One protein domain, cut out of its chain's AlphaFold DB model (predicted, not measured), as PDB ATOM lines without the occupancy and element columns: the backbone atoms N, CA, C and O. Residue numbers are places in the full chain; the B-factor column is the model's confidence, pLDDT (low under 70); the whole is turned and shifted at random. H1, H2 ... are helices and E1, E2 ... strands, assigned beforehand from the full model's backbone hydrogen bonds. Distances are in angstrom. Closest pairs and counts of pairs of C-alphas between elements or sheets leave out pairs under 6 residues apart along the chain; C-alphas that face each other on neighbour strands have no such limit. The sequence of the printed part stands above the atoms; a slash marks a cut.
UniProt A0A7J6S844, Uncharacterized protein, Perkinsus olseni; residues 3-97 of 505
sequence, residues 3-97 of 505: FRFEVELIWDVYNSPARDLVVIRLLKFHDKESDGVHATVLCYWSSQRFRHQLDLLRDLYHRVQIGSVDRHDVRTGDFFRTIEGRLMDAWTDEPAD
ATOM      1  N   PHE A   3     -12.133 -45.101 -17.131       82.75
ATOM      2  CA  PHE A   3     -11.568 -43.863 -17.661       82.75
ATOM      3  C   PHE A   3     -12.697 -42.885 -17.959       82.75
ATOM      4  O   PHE A   3     -13.720 -43.276 -18.522       82.75
ATOM      5  N   ARG A   4     -12.504 -41.610 -17.623       85.06
ATOM      6  CA  ARG A   4     -13.470 -40.549 -17.926       85.06
ATOM      7  C   ARG A   4     -12.753 -39.337 -18.493       85.06
ATOM      8  O   ARG A   4     -11.695 -38.962 -17.997       85.06
ATOM      9  N   PHE A   5     -13.367 -38.705 -19.482       84.06
ATOM     10  CA  PHE A   5     -12.987 -37.361 -19.892       84.06
ATOM     11  C   PHE A   5     -13.805 -36.340 -19.107       84.06
ATOM     12  O   PHE A   5     -15.029 -36.456 -19.012       84.06
ATOM     13  N   GLU A   6     -13.129 -35.338 -18.561       86.56
ATOM     14  CA  GLU A   6     -13.758 -34.151 -17.996       86.56
ATOM     15  C   GLU A   6     -13.376 -32.929 -18.814       86.56
ATOM     16  O   GLU A   6     -12.220 -32.760 -19.197       86.56
ATOM     17  N   VAL A   7     -14.361 -32.077 -19.068       81.50
ATOM     18  CA  VAL A   7     -14.160 -30.790 -19.725       81.50
ATOM     19  C   VAL A   7     -14.207 -29.727 -18.642       81.50
ATOM     20  O   VAL A   7     -15.226 -29.562 -17.973       81.50
ATOM     21  N   GLU A   8     -13.097 -29.032 -18.456       78.69
ATOM     22  CA  GLU A   8     -12.962 -27.911 -17.542       78.69
ATOM     23  C   GLU A   8     -12.891 -26.623 -18.360       78.69
ATOM     24  O   GLU A   8     -12.069 -26.482 -19.265       78.69
ATOM     25  N   LEU A   9     -13.787 -25.688 -18.062       76.75
ATOM     26  CA  LEU A   9     -13.762 -24.353 -18.641       76.75
ATOM     27  C   LEU A   9     -12.963 -23.452 -17.701       76.75
ATOM     28  O   LEU A   9     -13.440 -23.111 -16.619       76.75
ATOM     29  N   ILE A  10     -11.754 -23.076 -18.104       72.69
ATOM     30  CA  ILE A  10     -10.945 -22.116 -17.358       72.69
ATOM     31  C   ILE A  10     -11.222 -20.730 -17.928       72.69
ATOM     32  O   ILE A  10     -10.823 -20.411 -19.051       72.69
ATOM     33  N   TRP A  11     -11.902 -19.909 -17.133       66.81
ATOM     34  CA  TRP A  11     -12.129 -18.507 -17.452       66.81
ATOM     35  C   TRP A  11     -11.030 -17.657 -16.810       66.81
ATOM     36  O   TRP A  11     -11.000 -17.465 -15.595       66.81
ATOM     37  N   ASP A  12     -10.105 -17.154 -17.626       63.78
ATOM     38  CA  ASP A  12      -9.084 -16.213 -17.168       63.78
ATOM     39  C   ASP A  12      -9.653 -14.787 -17.118       63.78
ATOM     40  O   ASP A  12      -9.608 -14.031 -18.088       63.78
ATOM     41  N   VAL A  13     -10.208 -14.424 -15.961       58.78
ATOM     42  CA  VAL A  13     -10.860 -13.123 -15.732       58.78
ATOM     43  C   VAL A  13      -9.864 -11.951 -15.772       58.78
ATOM     44  O   VAL A  13     -10.271 -10.806 -15.972       58.78
ATOM     45  N   TYR A  14      -8.560 -12.206 -15.610       55.47
ATOM     46  CA  TYR A  14      -7.552 -11.156 -15.427       55.47
ATOM     47  C   TYR A  14      -6.661 -10.929 -16.651       55.47
ATOM     48  O   TYR A  14      -6.225  -9.799 -16.870       55.47
ATOM     49  N   ASN A  15      -6.387 -11.966 -17.446       51.84
ATOM     50  CA  ASN A  15      -5.339 -11.921 -18.471       51.84
ATOM     51  C   ASN A  15      -5.833 -12.077 -19.917       51.84
ATOM     52  O   ASN A  15      -5.050 -11.838 -20.840       51.84
ATOM     53  N   SER A  16      -7.102 -12.419 -20.177       45.62
ATOM     54  CA  SER A  16      -7.612 -12.436 -21.555       45.62
ATOM     55  C   SER A  16      -9.141 -12.358 -21.644       45.62
ATOM     56  O   SER A  16      -9.814 -13.298 -21.236       45.62
ATOM     57  N   PRO A  17      -9.725 -11.321 -22.276       47.78
ATOM     58  CA  PRO A  17     -11.167 -11.278 -22.534       47.78
ATOM     59  C   PRO A  17     -11.650 -12.272 -23.614       47.78
ATOM     60  O   PRO A  17     -12.799 -12.173 -24.030       47.78
ATOM     61  N   ALA A  18     -10.811 -13.195 -24.113       49.53
ATOM     62  CA  ALA A  18     -11.153 -13.990 -25.301       49.53
ATOM     63  C   ALA A  18     -10.604 -15.413 -25.395       49.53
ATOM     64  O   ALA A  18     -10.703 -16.036 -26.455       49.53
ATOM     65  N   ARG A  19     -10.015 -15.958 -24.335       50.09
ATOM     66  CA  ARG A  19      -9.661 -17.376 -24.340       50.09
ATOM     67  C   ARG A  19     -10.248 -18.039 -23.121       50.09
ATOM     68  O   ARG A  19      -9.572 -18.234 -22.119       50.09
ATOM     69  N   ASP A  20     -11.509 -18.417 -23.273       51.56
ATOM     70  CA  ASP A  20     -12.045 -19.580 -22.591       51.56
ATOM     71  C   ASP A  20     -11.101 -20.749 -22.883       51.56
ATOM     72  O   ASP A  20     -11.062 -21.312 -23.984       51.56
ATOM     73  N   LEU A  21     -10.254 -21.061 -21.909       67.12
ATOM     74  CA  LEU A  21      -9.343 -22.184 -21.983       67.12
ATOM     75  C   LEU A  21     -10.174 -23.413 -21.642       67.12
ATOM     76  O   LEU A  21     -10.276 -23.830 -20.491       67.12
ATOM     77  N   VAL A  22     -10.824 -23.968 -22.664       72.75
ATOM     78  CA  VAL A  22     -11.422 -25.297 -22.567       72.75
ATOM     79  C   VAL A  22     -10.275 -26.292 -22.477       72.75
ATOM     80  O   VAL A  22      -9.550 -26.519 -23.454       72.75
ATOM     81  N   VAL A  23     -10.121 -26.865 -21.290       79.56
ATOM     82  CA  VAL A  23      -9.130 -27.884 -20.986       79.56
ATOM     83  C   VAL A  23      -9.841 -29.212 -20.792       79.56
ATOM     84  O   VAL A  23     -10.817 -29.322 -20.056       79.56
ATOM     85  N   ILE A  24      -9.358 -30.238 -21.476       81.50
ATOM     86  CA  ILE A  24      -9.928 -31.578 -21.429       81.50
ATOM     87  C   ILE A  24      -8.958 -32.469 -20.671       81.50
ATOM     88  O   ILE A  24      -7.784 -32.575 -21.028       81.50
ATOM     89  N   ARG A  25      -9.455 -33.077 -19.594       83.94
ATOM     90  CA  ARG A  25      -8.694 -33.913 -18.668       83.94
ATOM     91  C   ARG A  25      -9.090 -35.364 -18.859       83.94
ATOM     92  O   ARG A  25     -10.278 -35.683 -18.845       83.94
ATOM     93  N   LEU A  26      -8.109 -36.249 -18.993       83.12
ATOM     94  CA  LEU A  26      -8.345 -37.688 -18.894       83.12
ATOM     95  C   LEU A  26      -8.107 -38.136 -17.455       83.12
ATOM     96  O   LEU A  26      -7.003 -38.002 -16.931       83.12
ATOM     97  N   LEU A  27      -9.134 -38.705 -16.836       83.88
ATOM     98  CA  LEU A  27      -9.103 -39.235 -15.481       83.88
ATOM     99  C   LEU A  27      -9.105 -40.760 -15.496       83.88
ATOM    100  O   LEU A  27      -9.885 -41.386 -16.217       83.88
ATOM    101  N   LYS A  28      -8.275 -41.353 -14.638       86.44
ATOM    102  CA  LYS A  28      -8.285 -42.780 -14.316       86.44
ATOM    103  C   LYS A  28      -8.814 -42.973 -12.900       86.44
ATOM    104  O   LYS A  28      -8.175 -42.533 -11.947       86.44
ATOM    105  N   PHE A  29      -9.954 -43.642 -12.772       83.81
ATOM    106  CA  PHE A  29     -10.550 -43.980 -11.482       83.81
ATOM    107  C   PHE A  29      -9.991 -45.313 -10.987       83.81
ATOM    108  O   PHE A  29      -9.915 -46.291 -11.744       83.81
ATOM    109  N   HIS A  30      -9.591 -45.344  -9.717       85.50
ATOM    110  CA  HIS A  30      -9.119 -46.557  -9.057       85.50
ATOM    111  C   HIS A  30     -10.274 -47.187  -8.283       85.50
ATOM    112  O   HIS A  30     -10.764 -46.619  -7.315       85.50
ATOM    113  N   ASP A  31     -10.701 -48.379  -8.699       76.88
ATOM    114  CA  ASP A  31     -11.875 -49.082  -8.149       76.88
ATOM    115  C   ASP A  31     -11.677 -49.601  -6.698       76.88
ATOM    116  O   ASP A  31     -12.459 -50.428  -6.237       76.88
ATOM    117  N   LYS A  32     -10.605 -49.211  -5.985       68.31
ATOM    118  CA  LYS A  32     -10.084 -49.969  -4.828       68.31
ATOM    119  C   LYS A  32     -10.062 -49.284  -3.460       68.31
ATOM    120  O   LYS A  32      -9.729 -49.979  -2.506       68.31
ATOM    121  N   GLU A  33     -10.439 -48.019  -3.306       57.03
ATOM    122  CA  GLU A  33     -10.414 -47.381  -1.978       57.03
ATOM    123  C   GLU A  33     -11.804 -46.930  -1.534       57.03
ATOM    124  O   GLU A  33     -12.462 -46.106  -2.161       57.03
ATOM    125  N   SER A  34     -12.250 -47.521  -0.428       54.81
ATOM    126  CA  SER A  34     -13.553 -47.349   0.215       54.81
ATOM    127  C   SER A  34     -13.780 -45.975   0.863       54.81
ATOM    128  O   SER A  34     -14.853 -45.770   1.417       54.81
ATOM    129  N   ASP A  35     -12.833 -45.035   0.754       60.41
ATOM    130  CA  ASP A  35     -12.872 -43.744   1.462       60.41
ATOM    131  C   ASP A  35     -12.901 -42.497   0.561       60.41
ATOM    132  O   ASP A  35     -12.897 -41.368   1.047       60.41
ATOM    133  N   GLY A  36     -13.009 -42.654  -0.758       59.41
ATOM    134  CA  GLY A  36     -13.156 -41.502  -1.641       59.41
ATOM    135  C   GLY A  36     -12.903 -41.841  -3.096       59.41
ATOM    136  O   GLY A  36     -12.141 -42.744  -3.428       59.41
ATOM    137  N   VAL A  37     -13.553 -41.105  -3.995       65.50
ATOM    138  CA  VAL A  37     -13.347 -41.250  -5.437       65.50
ATOM    139  C   VAL A  37     -11.965 -40.686  -5.795       65.50
ATOM    140  O   VAL A  37     -11.828 -39.522  -6.163       65.50
ATOM    141  N   HIS A  38     -10.920 -41.507  -5.666       74.94
ATOM    142  CA  HIS A  38      -9.567 -41.154  -6.081       74.94
ATOM    143  C   HIS A  38      -9.421 -41.339  -7.596       74.94
ATOM    144  O   HIS A  38      -9.286 -42.450  -8.116       74.94
ATOM    145  N   ALA A  39      -9.460 -40.217  -8.315       83.31
ATOM    146  CA  ALA A  39      -9.146 -40.151  -9.734       83.31
ATOM    147  C   ALA A  39      -7.746 -39.557  -9.937       83.31
ATOM    148  O   ALA A  39      -7.415 -38.514  -9.377       83.31
ATOM    149  N   THR A  40      -6.921 -40.208 -10.754       83.19
ATOM    150  CA  THR A  40      -5.629 -39.658 -11.186       83.19
ATOM    151  C   THR A  40      -5.802 -38.995 -12.546       83.19
ATOM    152  O   THR A  40      -6.251 -39.647 -13.493       83.19
ATOM    153  N   VAL A  41      -5.436 -37.716 -12.656       80.88
ATOM    154  CA  VAL A  41      -5.348 -37.033 -13.954       80.88
ATOM    155  C   VAL A  41      -4.146 -37.587 -14.710       80.88
ATOM    156  O   VAL A  41      -3.029 -37.562 -14.203       80.88
ATOM    157  N   LEU A  42      -4.385 -38.109 -15.908       78.75
ATOM    158  CA  LEU A  42      -3.344 -38.654 -16.776       78.75
ATOM    159  C   LEU A  42      -2.791 -37.598 -17.731       78.75
ATOM    160  O   LEU A  42      -1.589 -37.563 -17.971       78.75
ATOM    161  N   CYS A  43      -3.653 -36.741 -18.277       76.75
ATOM    162  CA  CYS A  43      -3.246 -35.699 -19.213       76.75
ATOM    163  C   CYS A  43      -4.226 -34.524 -19.234       76.75
ATOM    164  O   CYS A  43      -5.411 -34.676 -18.921       76.75
ATOM    165  N   TYR A  44      -3.700 -33.371 -19.651       80.06
ATOM    166  CA  TYR A  44      -4.437 -32.152 -19.956       80.06
ATOM    167  C   TYR A  44      -4.243 -31.819 -21.430       80.06
ATOM    168  O   TYR A  44      -3.123 -31.889 -21.941       80.06
ATOM    169  N   TRP A  45      -5.317 -31.411 -22.091       80.19
ATOM    170  CA  TRP A  45      -5.254 -30.924 -23.461       80.19
ATOM    171  C   TRP A  45      -6.072 -29.662 -23.638       80.19
ATOM    172  O   TRP A  45      -7.195 -29.570 -23.148       80.19
ATOM    173  N   SER A  46      -5.556 -28.724 -24.427       79.06
ATOM    174  CA  SER A  46      -6.405 -27.700 -25.034       79.06
ATOM    175  C   SER A  46      -7.455 -28.331 -25.961       79.06
ATOM    176  O   SER A  46      -7.232 -29.391 -26.547       79.06
ATOM    177  N   SER A  47      -8.592 -27.655 -26.152       77.69
ATOM    178  CA  SER A  47      -9.646 -28.087 -27.090       77.69
ATOM    179  C   SER A  47      -9.121 -28.398 -28.502       77.69
ATOM    180  O   SER A  47      -9.478 -29.420 -29.092       77.69
ATOM    181  N   GLN A  48      -8.211 -27.569 -29.029       75.81
ATOM    182  CA  GLN A  48      -7.604 -27.793 -30.347       75.81
ATOM    183  C   GLN A  48      -6.770 -29.078 -30.377       75.81
ATOM    184  O   GLN A  48      -6.927 -29.892 -31.287       75.81
ATOM    185  N   ARG A  49      -5.928 -29.289 -29.355       79.31
ATOM    186  CA  ARG A  49      -5.119 -30.505 -29.238       79.31
ATOM    187  C   ARG A  49      -6.004 -31.734 -29.085       79.31
ATOM    188  O   ARG A  49      -5.790 -32.710 -29.790       79.31
ATOM    189  N   PHE A  50      -7.030 -31.677 -28.239       82.38
ATOM    190  CA  PHE A  50      -7.971 -32.782 -28.062       82.38
ATOM    191  C   PHE A  50      -8.679 -33.162 -29.366       82.38
ATOM    192  O   PHE A  50      -8.762 -34.342 -29.691       82.38
ATOM    193  N   ARG A  51      -9.143 -32.175 -30.147       83.25
ATOM    194  CA  ARG A  51      -9.764 -32.427 -31.454       83.25
ATOM    195  C   ARG A  51      -8.803 -33.135 -32.405       83.25
ATOM    196  O   ARG A  51      -9.186 -34.129 -33.010       83.25
ATOM    197  N   HIS A  52      -7.561 -32.665 -32.475       80.62
ATOM    198  CA  HIS A  52      -6.530 -33.322 -33.269       80.62
ATOM    199  C   HIS A  52      -6.297 -34.774 -32.816       80.62
ATOM    200  O   HIS A  52      -6.247 -35.672 -33.652       80.62
ATOM    201  N   GLN A  53      -6.257 -35.031 -31.502       81.88
ATOM    202  CA  GLN A  53      -6.122 -36.396 -30.983       81.88
ATOM    203  C   GLN A  53      -7.327 -37.286 -31.306       81.88
ATOM    204  O   GLN A  53      -7.158 -38.471 -31.594       81.88
ATOM    205  N   LEU A  54      -8.544 -36.735 -31.308       85.44
ATOM    206  CA  LEU A  54      -9.730 -37.466 -31.753       85.44
ATOM    207  C   LEU A  54      -9.670 -37.822 -33.240       85.44
ATOM    208  O   LEU A  54     -10.089 -38.919 -33.606       85.44
ATOM    209  N   ASP A  55      -9.148 -36.932 -34.085       86.81
ATOM    210  CA  ASP A  55      -8.965 -37.214 -35.509       86.81
ATOM    211  C   ASP A  55      -7.941 -38.347 -35.717       86.81
ATOM    212  O   ASP A  55      -8.241 -39.303 -36.431       86.81
ATOM    213  N   LEU A  56      -6.802 -38.331 -35.008       85.69
ATOM    214  CA  LEU A  56      -5.817 -39.424 -35.055       85.69
ATOM    215  C   LEU A  56      -6.397 -40.761 -34.560       85.69
ATOM    216  O   LEU A  56      -6.176 -41.807 -35.173       85.69
ATOM    217  N   LEU A  57      -7.183 -40.741 -33.478       85.81
ATOM    218  CA  LEU A  57      -7.870 -41.933 -32.970       85.81
ATOM    219  C   LEU A  57      -8.915 -42.462 -33.956       85.81
ATOM    220  O   LEU A  57      -9.029 -43.678 -34.128       85.81
ATOM    221  N   ARG A  58      -9.668 -41.574 -34.617       90.19
ATOM    222  CA  ARG A  58     -10.628 -41.948 -35.662       90.19
ATOM    223  C   ARG A  58      -9.911 -42.621 -36.829       90.19
ATOM    224  O   ARG A  58     -10.352 -43.675 -37.286       90.19
ATOM    225  N   ASP A  59      -8.798 -42.057 -37.276       90.31
ATOM    226  CA  ASP A  59      -8.020 -42.600 -38.387       90.31
ATOM    227  C   ASP A  59      -7.412 -43.965 -38.026       90.31
ATOM    228  O   ASP A  59      -7.462 -44.899 -38.832       90.31
ATOM    229  N   LEU A  60      -6.925 -44.136 -36.790       90.69
ATOM    230  CA  LEU A  60      -6.461 -45.432 -36.288       90.69
ATOM    231  C   LEU A  60      -7.595 -46.459 -36.253       90.69
ATOM    232  O   LEU A  60      -7.411 -47.597 -36.681       90.69
ATOM    233  N   TYR A  61      -8.775 -46.061 -35.777       91.50
ATOM    234  CA  TYR A  61      -9.944 -46.932 -35.736       91.50
ATOM    235  C   TYR A  61     -10.339 -47.405 -37.140       91.50
ATOM    236  O   TYR A  61     -10.561 -48.599 -37.342       91.50
ATOM    237  N   HIS A  62     -10.353 -46.501 -38.124       93.81
ATOM    238  CA  HIS A  62     -10.611 -46.862 -39.517       93.81
ATOM    239  C   HIS A  62      -9.569 -47.838 -40.065       93.81
ATOM    240  O   HIS A  62      -9.945 -48.820 -40.698       93.81
ATOM    241  N   ARG A  63      -8.282 -47.625 -39.775       93.31
ATOM    242  CA  ARG A  63      -7.186 -48.522 -40.184       93.31
ATOM    243  C   ARG A  63      -7.308 -49.924 -39.589       93.31
ATOM    244  O   ARG A  63      -7.123 -50.917 -40.290       93.31
ATOM    245  N   VAL A  64      -7.686 -50.013 -38.316       94.31
ATOM    246  CA  VAL A  64      -7.980 -51.297 -37.669       94.31
ATOM    247  C   VAL A  64      -9.215 -51.950 -38.296       94.31
ATOM    248  O   VAL A  64      -9.228 -53.158 -38.519       94.31
ATOM    249  N   GLN A  65     -10.246 -51.171 -38.632       94.12
ATOM    250  CA  GLN A  65     -11.482 -51.681 -39.231       94.12
ATOM    251  C   GLN A  65     -11.277 -52.234 -40.650       94.12
ATOM    252  O   GLN A  65     -11.881 -53.246 -40.994       94.12
ATOM    253  N   ILE A  66     -10.423 -51.602 -41.460       95.94
ATOM    254  CA  ILE A  66     -10.062 -52.091 -42.804       95.94
ATOM    255  C   ILE A  66      -8.986 -53.188 -42.773       95.94
ATOM    256  O   ILE A  66      -8.619 -53.705 -43.825       95.94
ATOM    257  N   GLY A  67      -8.464 -53.532 -41.590       94.62
ATOM    258  CA  GLY A  67      -7.431 -54.552 -41.413       94.62
ATOM    259  C   GLY A  67      -6.033 -54.131 -41.874       94.62
ATOM    260  O   GLY A  67      -5.175 -54.991 -42.038       94.62
ATOM    261  N   SER A  68      -5.780 -52.834 -42.087       94.56
ATOM    262  CA  SER A  68      -4.439 -52.345 -42.437       94.56
ATOM    263  C   SER A  68      -3.496 -52.314 -41.232       94.56
ATOM    264  O   SER A  68      -2.284 -52.266 -41.408       94.56
ATOM    265  N   VAL A  69      -4.047 -52.305 -40.016       94.31
ATOM    266  CA  VAL A  69      -3.313 -52.399 -38.750       94.31
ATOM    267  C   VAL A  69      -3.963 -53.489 -37.905       94.31
ATOM    268  O   VAL A  69      -5.188 -53.499 -37.756       94.31
ATOM    269  N   ASP A  70      -3.163 -54.391 -37.336       95.12
ATOM    270  CA  ASP A  70      -3.692 -55.439 -36.467       95.12
ATOM    271  C   ASP A  70      -4.242 -54.830 -35.165       95.12
ATOM    272  O   ASP A  70      -3.593 -54.054 -34.457       95.12
ATOM    273  N   ARG A  71      -5.473 -55.215 -34.822       95.06
ATOM    274  CA  ARG A  71      -6.114 -54.856 -33.556       95.06
ATOM    275  C   ARG A  71      -5.300 -55.343 -32.358       95.06
ATOM    276  O   ARG A  71      -5.361 -54.712 -31.299       95.06
ATOM    277  N   HIS A  72      -4.605 -56.473 -32.492       94.00
ATOM    278  CA  HIS A  72      -3.760 -57.004 -31.433       94.00
ATOM    279  C   HIS A  72      -2.595 -56.058 -31.132       94.00
ATOM    280  O   HIS A  72      -2.427 -55.696 -29.965       94.00
ATOM    281  N   ASP A  73      -1.896 -55.591 -32.168       92.19
ATOM    282  CA  ASP A  73      -0.729 -54.708 -32.056       92.19
ATOM    283  C   ASP A  73      -1.085 -53.349 -31.443       92.19
ATOM    284  O   ASP A  73      -0.320 -52.782 -30.662       92.19
ATOM    285  N   VAL A  74      -2.273 -52.816 -31.751       90.25
ATOM    286  CA  VAL A  74      -2.766 -51.574 -31.129       90.25
ATOM    287  C   VAL A  74      -3.063 -51.780 -29.643       90.25
ATOM    288  O   VAL A  74      -2.787 -50.901 -28.829       90.25
ATOM    289  N   ARG A  75      -3.613 -52.939 -29.259       87.81
ATOM    290  CA  ARG A  75      -3.968 -53.244 -27.862       87.81
ATOM    291  C   ARG A  75      -2.761 -53.522 -26.974       87.81
ATOM    292  O   ARG A  75      -2.794 -53.145 -25.806       87.81
ATOM    293  N   THR A  76      -1.740 -54.202 -27.489       89.56
ATOM    294  CA  THR A  76      -0.483 -54.453 -26.758       89.56
ATOM    295  C   THR A  76       0.427 -53.234 -26.740       89.56
ATOM    296  O   THR A  76       1.333 -53.146 -25.913       89.56
ATOM    297  N   GLY A  77       0.161 -52.278 -27.630       87.75
ATOM    298  CA  GLY A  77       0.971 -51.088 -27.822       87.75
ATOM    299  C   GLY A  77       2.171 -51.310 -28.744       87.75
ATOM    300  O   GLY A  77       2.986 -50.403 -28.900       87.75
ATOM    301  N   ASP A  78       2.292 -52.482 -29.369       90.75
ATOM    302  CA  ASP A  78       3.381 -52.801 -30.297       90.75
ATOM    303  C   ASP A  78       3.321 -51.938 -31.557       90.75
ATOM    304  O   ASP A  78       4.358 -51.469 -32.034       90.75
ATOM    305  N   PHE A  79       2.109 -51.614 -32.028       90.06
ATOM    306  CA  PHE A  79       1.915 -50.680 -33.136       90.06
ATOM    307  C   PHE A  79       2.594 -49.336 -32.849       90.06
ATOM    308  O   PHE A  79       3.362 -48.852 -33.679       90.06
ATOM    309  N   PHE A  80       2.414 -48.776 -31.647       89.00
ATOM    310  CA  PHE A  80       2.980 -47.481 -31.249       89.00
ATOM    311  C   PHE A  80       4.510 -47.485 -31.103       89.00
ATOM    312  O   PHE A  80       5.121 -46.428 -31.017       89.00
ATOM    313  N   ARG A  81       5.173 -48.648 -31.149       87.88
ATOM    314  CA  ARG A  81       6.648 -48.730 -31.202       87.88
ATOM    315  C   ARG A  81       7.196 -48.535 -32.619       87.88
ATOM    316  O   ARG A  81       8.368 -48.174 -32.797       87.88
ATOM    317  N   THR A  82       6.362 -48.751 -33.634       88.88
ATOM    318  CA  THR A  82       6.716 -48.509 -35.038       88.88
ATOM    319  C   THR A  82       6.855 -47.007 -35.321       88.88
ATOM    320  O   THR A  82       6.501 -46.163 -34.499       88.88
ATOM    321  N   ILE A  83       7.428 -46.639 -36.471       83.88
ATOM    322  CA  ILE A  83       7.536 -45.222 -36.875       83.88
ATOM    323  C   ILE A  83       6.141 -44.639 -37.130       83.88
ATOM    324  O   ILE A  83       5.836 -43.536 -36.688       83.88
ATOM    325  N   GLU A  84       5.291 -45.407 -37.809       84.50
ATOM    326  CA  GLU A  84       3.916 -45.030 -38.119       84.50
ATOM    327  C   GLU A  84       3.061 -44.907 -36.859       84.50
ATOM    328  O   GLU A  84       2.347 -43.923 -36.686       84.50
ATOM    329  N   GLY A  85       3.189 -45.861 -35.939       84.69
ATOM    330  CA  GLY A  85       2.493 -45.796 -34.667       84.69
ATOM    331  C   GLY A  85       2.949 -44.628 -33.807       84.69
ATOM    332  O   GLY A  85       2.094 -43.992 -33.217       84.69
ATOM    333  N   ARG A  86       4.239 -44.265 -33.804       82.88
ATOM    334  CA  ARG A  86       4.723 -43.057 -33.107       82.88
ATOM    335  C   ARG A  86       4.152 -41.759 -33.671       82.88
ATOM    336  O   ARG A  86       3.869 -40.850 -32.907       82.88
ATOM    337  N   LEU A  87       3.966 -41.670 -34.988       77.56
ATOM    338  CA  LEU A  87       3.297 -40.523 -35.624       77.56
ATOM    339  C   LEU A  87       1.810 -40.435 -35.244       77.56
ATOM    340  O   LEU A  87       1.236 -39.352 -35.239       77.56
ATOM    341  N   MET A  88       1.206 -41.581 -34.932       74.94
ATOM    342  CA  MET A  88      -0.180 -41.727 -34.485       74.94
ATOM    343  C   MET A  88      -0.302 -41.774 -32.953       74.94
ATOM    344  O   MET A  88      -1.413 -41.925 -32.434       74.94
ATOM    345  N   ASP A  89       0.816 -41.699 -32.224       77.56
ATOM    346  CA  ASP A  89       0.839 -41.802 -30.773       77.56
ATOM    347  C   ASP A  89       0.451 -40.453 -30.179       77.56
ATOM    348  O   ASP A  89       1.264 -39.589 -29.849       77.56
ATOM    349  N   ALA A  90      -0.861 -40.309 -30.053       63.44
ATOM    350  CA  ALA A  90      -1.547 -39.182 -29.459       63.44
ATOM    351  C   ALA A  90      -1.111 -38.851 -28.018       63.44
ATOM    352  O   ALA A  90      -1.472 -37.796 -27.482       63.44
ATOM    353  N   TRP A  91      -0.383 -39.763 -27.369       68.06
ATOM    354  CA  TRP A  91      -0.206 -39.803 -25.924       68.06
ATOM    355  C   TRP A  91       1.250 -39.654 -25.481       68.06
ATOM    356  O   TRP A  91       1.476 -39.272 -24.334       68.06
ATOM    357  N   THR A  92       2.230 -39.928 -26.350       64.50
ATOM    358  CA  THR A  92       3.662 -39.858 -25.994       64.50
ATOM    359  C   THR A  92       4.294 -38.481 -26.080       64.50
ATOM    360  O   THR A  92       5.385 -38.297 -25.540       64.50
ATOM    361  N   ASP A  93       3.653 -37.516 -26.737       58.19
ATOM    362  CA  ASP A  93       4.170 -36.154 -26.712       58.19
ATOM    363  C   ASP A  93       4.133 -35.644 -25.275       58.19
ATOM    364  O   ASP A  93       3.051 -35.493 -24.696       58.19
ATOM    365  N   GLU A  94       5.319 -35.338 -24.732       52.28
ATOM    366  CA  GLU A  94       5.464 -34.559 -23.508       52.28
ATOM    367  C   GLU A  94       4.469 -33.400 -23.625       52.28
ATOM    368  O   GLU A  94       4.493 -32.674 -24.631       52.28
ATOM    369  N   PRO A  95       3.502 -33.272 -22.704       50.66
ATOM    370  CA  PRO A  95       2.493 -32.250 -22.836       50.66
ATOM    371  C   PRO A  95       3.223 -30.910 -22.822       50.66
ATOM    372  O   PRO A  95       3.624 -30.414 -21.771       50.66
ATOM    373  N   ALA A  96       3.374 -30.303 -24.002       48.75
ATOM    374  CA  ALA A  96       3.751 -28.900 -24.155       48.75
ATOM    375  C   ALA A  96       2.906 -28.018 -23.215       48.75
ATOM    376  O   ALA A  96       3.370 -26.987 -22.734       48.75
ATOM    377  N   ASP A  97       1.709 -28.511 -22.875       52.69
ATOM    378  CA  ASP A  97       0.774 -27.927 -21.934       52.69
ATOM    379  C   ASP A  97       1.122 -28.090 -20.444       52.69
ATOM    380  O   ASP A  97       0.728 -27.246 -19.654       52.69
TER     381      ASP A  97
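What this domain is: This is residues 3 to 97 of the 505 residues of an uncharacterized protein of Perkinsus olseni (UniProt A0A7J6S844). A narrow, strongly twisted sheet of three strands, E1, E2 and E3, makes one part of this domain, and the long helix H1 leads away from the end of E3 as an arm. At the arm's far end the backbone turns back through the short helices H2 and H3, and residues 88 to 97 run as a tail back toward the sheet; residues 13 to 18, in the loop between E1 and E2, stick out. The printed part has 95 residues, with three named strands and then three named helices along it; the sheet's order is E1, E2, E3, antiparallel throughout, and the class is mixed, helices and strands. The whole is loose, with a radius of gyration of the C-alphas of 16.6 A, and flat, spanning 49 by 41 by 22 A.

How they stand to each other: Begin with E1, residues 3 to 11, and E2, residues 20 to 29: they are a hairpin, at 155 degrees, with N 6 and O 25 within hydrogen-bond range at 2.9 A. E2 and E3, residues 39 to 46, are the next hairpin, at 151 degrees, with N 24 and O 45 at 2.8 A; the three strands form a meander, each the antiparallel neighbour of the one before. E3 bends by 60 degrees at residue 42. H1, residues 47 to 65, is on one face of the sheet, two layers, through its residues 47 to 53; the closest C-alphas of E2 and H1 are those of Val 22 and Ser 47, 5.6 A apart. H1 lies over E3 at a height over the sheet of 14.1 A and only just stands up from it, rising 42 degrees. H2, residues 71 to 76, is close to but not clearly touching H1, with C-alphas 64 and 71 the closest at 5.8 A, at a steep tilt of 55 degrees, opposite ways. H3, residues 83 to 87, is apart from H1 and H2. In H1, H2 and H3 every O i to N i+4 pair is within hydrogen-bond range.

Where its parts are: Find C-alpha 3 at (-11.568, -43.863, -17.661); from there E1 runs 25.4 A. E2 covers 26.9 A and E3 19.9 A. Find C-alpha 47 at (-9.646, -28.087, -27.090), where H1 sets out for 26.6 A. H2 and H3 are short, and H3 ends at C-alpha 87, (3.297, -40.523, -35.624).

The domain as a whole: Look at Tyr 14 and Gly 67: their C-alphas are the two farthest apart, at 50.6 A. The printed part has no cut, and no link is long. Mean pLDDT of the printed part is 77.7, and it is under 70 at residues 11 to 21, 32 to 37 and 90 to 97.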